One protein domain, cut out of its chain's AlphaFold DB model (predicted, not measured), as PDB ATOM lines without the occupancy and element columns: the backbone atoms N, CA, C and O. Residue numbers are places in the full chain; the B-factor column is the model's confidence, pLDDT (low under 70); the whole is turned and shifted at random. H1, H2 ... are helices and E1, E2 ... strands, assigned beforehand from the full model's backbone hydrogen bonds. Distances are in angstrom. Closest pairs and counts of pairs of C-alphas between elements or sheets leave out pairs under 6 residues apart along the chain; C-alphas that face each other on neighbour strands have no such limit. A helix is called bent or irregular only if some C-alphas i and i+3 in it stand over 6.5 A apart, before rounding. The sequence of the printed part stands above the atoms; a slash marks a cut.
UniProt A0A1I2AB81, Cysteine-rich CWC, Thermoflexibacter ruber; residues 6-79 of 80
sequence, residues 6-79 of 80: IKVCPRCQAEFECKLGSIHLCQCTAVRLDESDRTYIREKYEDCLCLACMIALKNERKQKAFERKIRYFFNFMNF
ATOM      1  N   ILE A   6     244.721 175.498 168.410       93.25
ATOM      2  CA  ILE A   6     244.503 175.650 169.848       93.25
ATOM      3  C   ILE A   6     244.505 177.147 170.145       93.25
ATOM      4  O   ILE A   6     245.485 177.833 169.856       93.25
ATOM      5  N   LYS A   7     243.407 177.657 170.707       94.19
ATOM      6  CA  LYS A   7     243.293 179.047 171.166       94.19
ATOM      7  C   LYS A   7     243.083 179.100 172.665       94.19
ATOM      8  O   LYS A   7     242.512 178.184 173.249       94.19
ATOM      9  N   VAL A   8     243.432 180.231 173.260       96.75
ATOM     10  CA  VAL A   8     243.065 180.567 174.635       96.75
ATOM     11  C   VAL A   8     241.779 181.385 174.612       96.75
ATOM     12  O   VAL A   8     241.689 182.405 173.933       96.75
ATOM     13  N   CYS A   9     240.759 180.946 175.344       96.94
ATOM     14  CA  CYS A   9     239.500 181.674 175.454       96.94
ATOM     15  C   CYS A   9     239.723 182.995 176.216       96.94
ATOM     16  O   CYS A   9     240.046 182.939 177.405       96.94
ATOM     17  N   PRO A  10     239.467 184.179 175.627       97.62
ATOM     18  CA  PRO A  10     239.745 185.462 176.282       97.62
ATOM     19  C   PRO A  10     238.906 185.697 177.548       97.62
ATOM     20  O   PRO A  10     239.267 186.511 178.394       97.62
ATOM     21  N   ARG A  11     237.791 184.970 177.713       97.75
ATOM     22  CA  ARG A  11     236.925 185.068 178.895       97.75
ATOM     23  C   ARG A  11     237.417 184.247 180.084       97.75
ATOM     24  O   ARG A  11     237.430 184.761 181.196       97.75
ATOM     25  N   CYS A  12     237.726 182.969 179.877       98.06
ATOM     26  CA  CYS A  12     238.052 182.048 180.974       98.06
ATOM     27  C   CYS A  12     239.518 181.616 181.003       98.06
ATOM     28  O   CYS A  12     239.887 180.844 181.877       98.06
ATOM     29  N   GLN A  13     240.325 182.074 180.042       97.94
ATOM     30  CA  GLN A  13     241.747 181.750 179.890       97.94
ATOM     31  C   GLN A  13     242.046 180.251 179.707       97.94
ATOM     32  O   GLN A  13     243.193 179.830 179.776       97.94
ATOM     33  N   ALA A  14     241.023 179.435 179.435       97.19
ATOM     34  CA  ALA A  14     241.196 178.021 179.129       97.19
ATOM     35  C   ALA A  14     241.527 177.828 177.648       97.19
ATOM     36  O   ALA A  14     240.939 178.488 176.783       97.19
ATOM     37  N   GLU A  15     242.415 176.882 177.366       96.69
ATOM     38  CA  GLU A  15     242.665 176.419 176.007       96.69
ATOM     39  C   GLU A  15     241.455 175.667 175.448       96.69
ATOM     40  O   GLU A  15     240.746 174.948 176.158       96.69
ATOM     41  N   PHE A  16     241.205 175.835 174.155       95.00
ATOM     42  CA  PHE A  16     240.185 175.094 173.437       95.00
ATOM     43  C   PHE A  16     240.574 174.921 171.971       95.00
ATOM     44  O   PHE A  16     241.264 175.753 171.380       95.00
ATOM     45  N   GLU A  17     240.096 173.837 171.366       93.38
ATOM     46  CA  GLU A  17     240.300 173.599 169.943       93.38
ATOM     47  C   GLU A  17     239.277 174.388 169.112       93.38
ATOM     48  O   GLU A  17     238.066 174.136 169.175       93.38
ATOM     49  N   CYS A  18     239.776 175.330 168.317       92.00
ATOM     50  CA  CYS A  18     239.027 176.059 167.307       92.00
ATOM     51  C   CYS A  18     239.191 175.354 165.956       92.00
ATOM     52  O   CYS A  18     240.304 175.146 165.484       92.00
ATOM     53  N   LYS A  19     238.079 174.998 165.306       92.19
ATOM     54  CA  LYS A  19     238.075 174.338 163.987       92.19
ATOM     55  C   LYS A  19     237.480 175.259 162.924       92.19
ATOM     56  O   LYS A  19     236.566 174.863 162.207       92.19
ATOM     57  N   LEU A  20     237.938 176.512 162.847       87.44
ATOM     58  CA  LEU A  20     237.376 177.517 161.930       87.44
ATOM     59  C   LEU A  20     237.390 177.043 160.464       87.44
ATOM     60  O   LEU A  20     236.391 177.191 159.763       87.44
ATOM     61  N   GLY A  21     238.470 176.385 160.021       86.00
ATOM     62  CA  GLY A  21     238.569 175.815 158.668       86.00
ATOM     63  C   GLY A  21     237.687 174.586 158.431       86.00
ATOM     64  O   GLY A  21     237.671 174.025 157.341       86.00
ATOM     65  N   SER A  22     236.964 174.129 159.446       90.00
ATOM     66  CA  SER A  22     235.933 173.098 159.358       90.00
ATOM     67  C   SER A  22     234.779 173.499 160.264       90.00
ATOM     68  O   SER A  22     234.435 172.784 161.201       90.00
ATOM     69  N   ILE A  23     234.211 174.680 159.990       89.19
ATOM     70  CA  ILE A  23     233.283 175.392 160.877       89.19
ATOM     71  C   ILE A  23     232.148 174.516 161.417       89.19
ATOM     72  O   ILE A  23     231.798 174.634 162.584       89.19
ATOM     73  N   HIS A  24     231.627 173.579 160.622       89.12
ATOM     74  CA  HIS A  24     230.581 172.639 161.042       89.12
ATOM     75  C   HIS A  24     230.971 171.771 162.248       89.12
ATOM     76  O   HIS A  24     230.093 171.361 163.000       89.12
ATOM     77  N   LEU A  25     232.268 171.535 162.452       89.12
ATOM     78  CA  LEU A  25     232.848 170.779 163.563       89.12
ATOM     79  C   LEU A  25     233.344 171.679 164.707       89.12
ATOM     80  O   LEU A  25     233.848 171.175 165.710       89.12
ATOM     81  N   CYS A  26     233.277 173.003 164.554       90.81
ATOM     82  CA  CYS A  26     233.799 173.930 165.547       90.81
ATOM     83  C   CYS A  26     232.886 174.001 166.774       90.81
ATOM     84  O   CYS A  26     231.664 173.954 166.678       90.81
ATOM     85  N   GLN A  27     233.472 174.215 167.948       87.44
ATOM     86  CA  GLN A  27     232.725 174.383 169.195       87.44
ATOM     87  C   GLN A  27     231.659 175.493 169.130       87.44
ATOM     88  O   GLN A  27     230.652 175.417 169.830       87.44
ATOM     89  N   CYS A  28     231.838 176.510 168.280       88.94
ATOM     90  CA  CYS A  28     230.869 177.594 168.119       88.94
ATOM     91  C   CYS A  28     229.568 177.184 167.414       88.94
ATOM     92  O   CYS A  28     228.550 177.841 167.627       88.94
ATOM     93  N   THR A  29     229.547 176.090 166.645       91.62
ATOM     94  CA  THR A  29     228.311 175.579 166.022       91.62
ATOM     95  C   THR A  29     227.516 174.663 166.948       91.62
ATOM     96  O   THR A  29     226.318 174.473 166.737       91.62
ATOM     97  N   ALA A  30     228.137 174.149 168.015       92.38
ATOM     98  CA  ALA A  30     227.471 173.321 169.021       92.38
ATOM     99  C   ALA A  30     226.480 174.112 169.901       92.38
ATOM    100  O   ALA A  30     225.635 173.523 170.576       92.38
ATOM    101  N   VAL A  31     226.538 175.449 169.879       94.12
ATOM    102  CA  VAL A  31     225.580 176.328 170.557       94.12
ATOM    103  C   VAL A  31     224.727 177.092 169.544       94.12
ATOM    104  O   VAL A  31     225.219 177.759 168.640       94.12
ATOM    105  N   ARG A  32     223.401 177.057 169.723       94.75
ATOM    106  CA  ARG A  32     222.484 177.910 168.952       94.75
ATOM    107  C   ARG A  32     222.467 179.318 169.539       94.75
ATOM    108  O   ARG A  32     221.902 179.499 170.619       94.75
ATOM    109  N   LEU A  33     223.055 180.278 168.838       95.06
ATOM    110  CA  LEU A  33     223.044 181.701 169.185       95.06
ATOM    111  C   LEU A  33     222.119 182.448 168.217       95.06
ATOM    112  O   LEU A  33     222.319 182.357 167.003       95.06
ATOM    113  N   ASP A  34     221.114 183.149 168.750       96.69
ATOM    114  CA  ASP A  34     220.302 184.083 167.960       96.69
ATOM    115  C   ASP A  34     221.082 185.380 167.666       96.69
ATOM    116  O   ASP A  34     222.199 185.569 168.152       96.69
ATOM    117  N   GLU A  35     220.529 186.282 166.852       97.19
ATOM    118  CA  GLU A  35     221.264 187.497 166.473       97.19
ATOM    119  C   GLU A  35     221.602 188.370 167.686       97.19
ATOM    120  O   GLU A  35     222.718 188.859 167.818       97.19
ATOM    121  N   SER A  36     220.685 188.473 168.645       97.19
ATOM    122  CA  SER A  36     220.926 189.220 169.876       97.19
ATOM    123  C   SER A  36     221.951 188.565 170.813       97.19
ATOM    124  O   SER A  36     222.659 189.282 171.517       97.19
ATOM    125  N   ASP A  37     222.070 187.231 170.824       97.25
ATOM    126  CA  ASP A  37     223.179 186.523 171.474       97.25
ATOM    127  C   ASP A  37     224.512 186.894 170.810       97.25
ATOM    128  O   ASP A  37     225.487 187.191 171.500       97.25
ATOM    129  N   ARG A  38     224.559 186.897 169.472       96.38
ATOM    130  CA  ARG A  38     225.777 187.197 168.705       96.38
ATOM    131  C   ARG A  38     226.229 188.636 168.903       96.38
ATOM    132  O   ARG A  38     227.412 188.847 169.147       96.38
ATOM    133  N   THR A  39     225.316 189.603 168.841       97.50
ATOM    134  CA  THR A  39     225.625 191.012 169.128       97.50
ATOM    135  C   THR A  39     226.177 191.167 170.541       97.50
ATOM    136  O   THR A  39     227.252 191.732 170.710       97.50
ATOM    137  N   TYR A  40     225.523 190.563 171.542       97.56
ATOM    138  CA  TYR A  40     225.973 190.624 172.937       97.56
ATOM    139  C   TYR A  40     227.389 190.071 173.147       97.56
ATOM    140  O   TYR A  40     228.134 190.564 173.993       97.56
ATOM    141  N   ILE A  41     227.754 189.024 172.402       97.31
ATOM    142  CA  ILE A  41     229.095 188.435 172.448       97.31
ATOM    143  C   ILE A  41     230.111 189.342 171.741       97.31
ATOM    144  O   ILE A  41     231.154 189.625 172.328       97.31
ATOM    145  N   ARG A  42     229.806 189.816 170.524       96.62
ATOM    146  CA  ARG A  42     230.708 190.662 169.717       96.62
ATOM    147  C   ARG A  42     231.035 191.992 170.388       96.62
ATOM    148  O   ARG A  42     232.159 192.446 170.301       96.62
ATOM    149  N   GLU A  43     230.093 192.577 171.122       97.25
ATOM    150  CA  GLU A  43     230.335 193.803 171.899       97.25
ATOM    151  C   GLU A  43     231.348 193.618 173.047       97.25
ATOM    152  O   GLU A  43     231.776 194.600 173.652       97.25
ATOM    153  N   LYS A  44     231.691 192.375 173.412       97.38
ATOM    154  CA  LYS A  44     232.535 192.054 174.576       97.38
ATOM    155  C   LYS A  44     233.837 191.350 174.225       97.38
ATOM    156  O   LYS A  44     234.779 191.418 175.011       97.38
ATOM    157  N   TYR A  45     233.862 190.621 173.116       97.44
ATOM    158  CA  TYR A  45     234.971 189.757 172.742       97.44
ATOM    159  C   TYR A  45     235.195 189.815 171.232       97.44
ATOM    160  O   TYR A  45     234.278 189.554 170.456       97.44
ATOM    161  N   GLU A  46     236.439 190.095 170.848       94.62
ATOM    162  CA  GLU A  46     236.891 190.186 169.451       94.62
ATOM    163  C   GLU A  46     237.459 188.854 168.918       94.62
ATOM    164  O   GLU A  46     237.729 188.723 167.727       94.62
ATOM    165  N   ASP A  47     237.638 187.848 169.783       94.25
ATOM    166  CA  ASP A  47     238.172 186.530 169.413       94.25
ATOM    167  C   ASP A  47     237.229 185.389 169.832       94.25
ATOM    168  O   ASP A  47     236.247 185.570 170.561       94.25
ATOM    169  N   CYS A  48     237.517 184.185 169.343       93.94
ATOM    170  CA  CYS A  48     236.728 182.986 169.562       93.94
ATOM    171  C   CYS A  48     236.648 182.621 171.051       93.94
ATOM    172  O   CYS A  48     237.629 182.654 171.794       93.94
ATOM    173  N   LEU A  49     235.462 182.185 171.470       96.38
ATOM    174  CA  LEU A  49     235.184 181.711 172.822       96.38
ATOM    175  C   LEU A  49     235.000 180.194 172.826       96.38
ATOM    176  O   LEU A  49     234.453 179.621 171.882       96.38
ATOM    177  N   CYS A  50     235.372 179.544 173.927       96.69
ATOM    178  CA  CYS A  50     235.057 178.132 174.132       96.69
ATOM    179  C   CYS A  50     233.539 177.913 174.297       96.69
ATOM    180  O   CYS A  50     232.799 178.825 174.695       96.69
ATOM    181  N   LEU A  51     233.064 176.686 174.039       96.62
ATOM    182  CA  LEU A  51     231.635 176.340 174.114       96.62
ATOM    183  C   LEU A  51     231.003 176.719 175.461       96.62
ATOM    184  O   LEU A  51     229.933 177.331 175.497       96.62
ATOM    185  N   ALA A  52     231.687 176.411 176.565       97.62
ATOM    186  CA  ALA A  52     231.208 176.713 177.912       97.62
ATOM    187  C   ALA A  52     230.968 178.219 178.109       97.62
ATOM    188  O   ALA A  52     229.929 178.632 178.633       97.62
ATOM    189  N   CYS A  53     231.889 179.056 177.621       98.00
ATOM    190  CA  CYS A  53     231.759 180.503 177.718       98.00
ATOM    191  C   CYS A  53     230.612 181.045 176.860       98.00
ATOM    192  O   CYS A  53     229.882 181.916 177.334       98.00
ATOM    193  N   MET A  54     230.413 180.521 175.647       97.44
ATOM    194  CA  MET A  54     229.292 180.934 174.795       97.44
ATOM    195  C   MET A  54     227.934 180.573 175.413       97.44
ATOM    196  O   MET A  54     227.023 181.401 175.417       97.44
ATOM    197  N   ILE A  55     227.800 179.374 175.997       97.88
ATOM    198  CA  ILE A  55     226.577 178.955 176.704       97.88
ATOM    199  C   ILE A  55     226.300 179.877 177.896       97.88
ATOM    200  O   ILE A  55     225.175 180.351 178.070       97.88
ATOM    201  N   ALA A  56     227.321 180.170 178.701       98.12
ATOM    202  CA  ALA A  56     227.164 181.034 179.862       98.12
ATOM    203  C   ALA A  56     226.775 182.476 179.474       98.12
ATOM    204  O   ALA A  56     225.880 183.034 180.101       98.12
ATOM    205  N   LEU A  57     227.360 183.057 178.417       97.75
ATOM    206  CA  LEU A  57     226.984 184.399 177.936       97.75
ATOM    207  C   LEU A  57     225.550 184.445 177.395       97.75
ATOM    208  O   LEU A  57     224.812 185.389 177.680       97.75
ATOM    209  N   LYS A  58     225.129 183.408 176.664       97.69
ATOM    210  CA  LYS A  58     223.741 183.258 176.209       97.69
ATOM    211  C   LYS A  58     222.762 183.264 177.387       97.69
ATOM    212  O   LYS A  58     221.736 183.943 177.343       97.69
ATOM    213  N   ASN A  59     223.070 182.514 178.444       97.75
ATOM    214  CA  ASN A  59     222.224 182.446 179.636       97.75
ATOM    215  C   ASN A  59     222.185 183.786 180.380       97.75
ATOM    216  O   ASN A  59     221.104 184.255 180.728       97.75
ATOM    217  N   GLU A  60     223.336 184.439 180.540       97.38
ATOM    218  CA  GLU A  60     223.448 185.758 181.169       97.38
ATOM    219  C   GLU A  60     222.608 186.819 180.436       97.38
ATOM    220  O   GLU A  60     221.850 187.564 181.060       97.38
ATOM    221  N   ARG A  61     222.669 186.861 179.097       97.00
ATOM    222  CA  ARG A  61     221.846 187.780 178.293       97.00
ATOM    223  C   ARG A  61     220.353 187.533 178.511       97.00
ATOM    224  O   ARG A  61     219.585 188.484 178.662       97.00
ATOM    225  N   LYS A  62     219.929 186.265 178.531       95.56
ATOM    226  CA  LYS A  62     218.524 185.896 178.758       95.56
ATOM    227  C   LYS A  62     218.038 186.299 180.148       95.56
ATOM    228  O   LYS A  62     216.933 186.827 180.250       95.56
ATOM    229  N   GLN A  63     218.859 186.107 181.181       96.69
ATOM    230  CA  GLN A  63     218.562 186.553 182.546       96.69
ATOM    231  C   GLN A  63     218.367 188.072 182.593       96.69
ATOM    232  O   GLN A  63     217.293 188.536 182.969       96.69
ATOM    233  N   LYS A  64     219.322 188.843 182.057       94.44
ATOM    234  CA  LYS A  64     219.222 190.311 181.966       94.44
ATOM    235  C   LYS A  64     217.976 190.773 181.203       94.44
ATOM    236  O   LYS A  64     217.306 191.728 181.599       94.44
ATOM    237  N   ALA A  65     217.639 190.101 180.102       93.75
ATOM    238  CA  ALA A  65     216.447 190.420 179.319       93.75
ATOM    239  C   ALA A  65     215.148 190.141 180.093       93.75
ATOM    240  O   ALA A  65     214.195 190.915 179.980       93.75
ATOM    241  N   PHE A  66     215.106 189.058 180.873       94.38
ATOM    242  CA  PHE A  66     213.970 188.705 181.720       94.38
ATOM    243  C   PHE A  66     213.805 189.685 182.884       94.38
ATOM    244  O   PHE A  66     212.725 190.246 183.056       94.38
ATOM    245  N   GLU A  67     214.885 189.984 183.605       95.06
ATOM    246  CA  GLU A  67     214.906 190.972 184.691       95.06
ATOM    247  C   GLU A  67     214.413 192.342 184.224       95.06
ATOM    248  O   GLU A  67     213.604 192.983 184.896       95.06
ATOM    249  N   ARG A  68     214.842 192.786 183.036       93.81
ATOM    250  CA  ARG A  68     214.377 194.047 182.446       93.81
ATOM    251  C   ARG A  68     212.870 194.039 182.187       93.81
ATOM    252  O   ARG A  68     212.211 195.041 182.452       93.81
ATOM    253  N   LYS A  69     212.321 192.929 181.682       93.12
ATOM    254  CA  LYS A  69     210.874 192.783 181.448       93.12
ATOM    255  C   LYS A  69     210.091 192.775 182.757       93.12
ATOM    256  O   LYS A  69     209.092 193.479 182.842       93.12
ATOM    257  N   ILE A  70     210.563 192.041 183.770       94.62
ATOM    258  CA  ILE A  70     209.955 192.046 185.108       94.62
ATOM    259  C   ILE A  70     209.948 193.458 185.676       94.62
ATOM    260  O   ILE A  70     208.909 193.925 186.124       94.62
ATOM    261  N   ARG A  71     211.086 194.157 185.623       94.25
ATOM    262  CA  ARG A  71     211.193 195.530 186.124       94.25
ATOM    263  C   ARG A  71     210.201 196.454 185.429       94.25
ATOM    264  O   ARG A  71     209.518 197.219 186.098       94.25
ATOM    265  N   TYR A  72     210.114 196.373 184.102       92.94
ATOM    266  CA  TYR A  72     209.168 197.168 183.324       92.94
ATOM    267  C   TYR A  72     207.716 196.859 183.708       92.94
ATOM    268  O   TYR A  72     206.931 197.776 183.932       92.94
ATOM    269  N   PHE A  73     207.375 195.576 183.847       92.88
ATOM    270  CA  PHE A  73     206.045 195.142 184.261       92.88
ATOM    271  C   PHE A  73     205.693 195.613 185.678       92.88
ATOM    272  O   PHE A  73     204.615 196.158 185.895       92.88
ATOM    273  N   PHE A  74     206.609 195.458 186.636       91.88
ATOM    274  CA  PHE A  74     206.405 195.925 188.004       91.88
ATOM    275  C   PHE A  74     206.238 197.445 188.045       91.88
ATOM    276  O   PHE A  74     205.303 197.932 188.670       91.88
ATOM    277  N   ASN A  75     207.079 198.198 187.327       89.56
ATOM    278  CA  ASN A  75     206.949 199.653 187.232       89.56
ATOM    279  C   ASN A  75     205.578 200.067 186.671       89.56
ATOM    280  O   ASN A  75     204.934 200.959 187.208       89.56
ATOM    281  N   PHE A  76     205.089 199.365 185.646       88.44
ATOM    282  CA  PHE A  76     203.753 199.594 185.094       88.44
ATOM    283  C   PHE A  76     202.631 199.339 186.117       88.44
ATOM    284  O   PHE A  76     201.702 200.132 186.213       88.44
ATOM    285  N   MET A  77     202.726 198.266 186.910       85.94
ATOM    286  CA  MET A  77     201.722 197.929 187.930       85.94
ATOM    287  C   MET A  77     201.714 198.893 189.126       85.94
ATOM    288  O   MET A  77     200.668 199.058 189.738       85.94
ATOM    289  N   ASN A  78     202.848 199.520 189.460       76.69
ATOM    290  CA  ASN A  78     202.949 200.483 190.570       76.69
ATOM    291  C   ASN A  78     202.508 201.907 190.192       76.69
ATOM    292  O   ASN A  78     202.434 202.770 191.061       76.69
ATOM    293  N   PHE A  79     202.251 202.177 188.910       61.56
ATOM    294  CA  PHE A  79     201.786 203.482 188.429       61.56
ATOM    295  C   PHE A  79     200.249 203.575 188.344       61.56
ATOM    296  O   PHE A  79     199.711 204.551 187.822       61.56
TER     297      PHE A  79
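This is residues 6 to 79 of the 80 residues of the protein "Cysteine-rich CWC" of Thermoflexibacter ruber (UniProt A0A1I2AB81). The model is a small compact head with one long helical arm: H3 begins in the head, and its far part, residues 63 to 78, sticks out free as a single helix. In the head, H2 packs across the first half of H3 on residues 54 to 61, while the small hairpin of E1 and E2 and the short helix H1 lie at the end away from the arm, with loops between. The printed part has 74 residues, with two named strands and three named helices in the order E1, E2, H1, H2, H3; the two-stranded sheet, E1 beside E2, is antiparallel, and the class is mostly helix. The whole is loose, with a radius of gyration of the C-alphas of 15.8 A, and spans 54 by 23 by 17 A, the arm making the length.

Strand E1 is residues 6 to 8, with C-alpha 6 at (244.503, 175.650, 169.848). Strand E2 is residues 15 to 18, 9.4 A from first to last C-alpha. Helix H1 is residues 20 to 25, 8.3 A long; it is irregular, with C-alphas 21 and 24 8.9 A apart. Helix H2 is residues 35 to 42, 10.5 A long, with C-alpha 35 at (221.264, 187.497, 166.473). Helix H3 is residues 51 to 78 and measures 40.9 A, from C-alpha 51 at (231.635, 176.340, 174.114) to C-alpha 78 at (202.949, 200.483, 190.570).

E1 and E2 form a hairpin, antiparallel at 129 degrees between their directions. N 7 and O 16 are 2.9 A apart and N 16 and O 7 are 2.8 A apart, both within hydrogen-bond range. C-alphas 8 and 15 face each other at 4.4 A. H1 follows E2 through a tight link of 1 residue. H1 is apart from H2 and from H3, and both strands are apart from H2 and H3. H2 and H3 touch, with residues 54 to 61 of H3 alone; the closest C-alphas are those of Asp 37 and Lys 58, 5.8 A apart. Their lines stand at a steep tilt of 63 degrees, and they run opposite ways. In H2 and H3 every O i to N i+4 pair is within hydrogen-bond range; in H1 0 of 2 are, beside 2 of 3 O i to N i+3 pairs.

The two C-alphas farthest apart are those of Gly 21 and Phe 79, at 54.8 A. Residues 63 to 79, of which 63 to 78 belong to H3, stand free; the body without them has 57 residues, spans 28 by 24 by 17 A and has a radius of gyration of 10.7 A. The printed part has no cut, and no link is long. The mean pLDDT of the printed part is 93.9, and residue 79 is the one printed residue under 70.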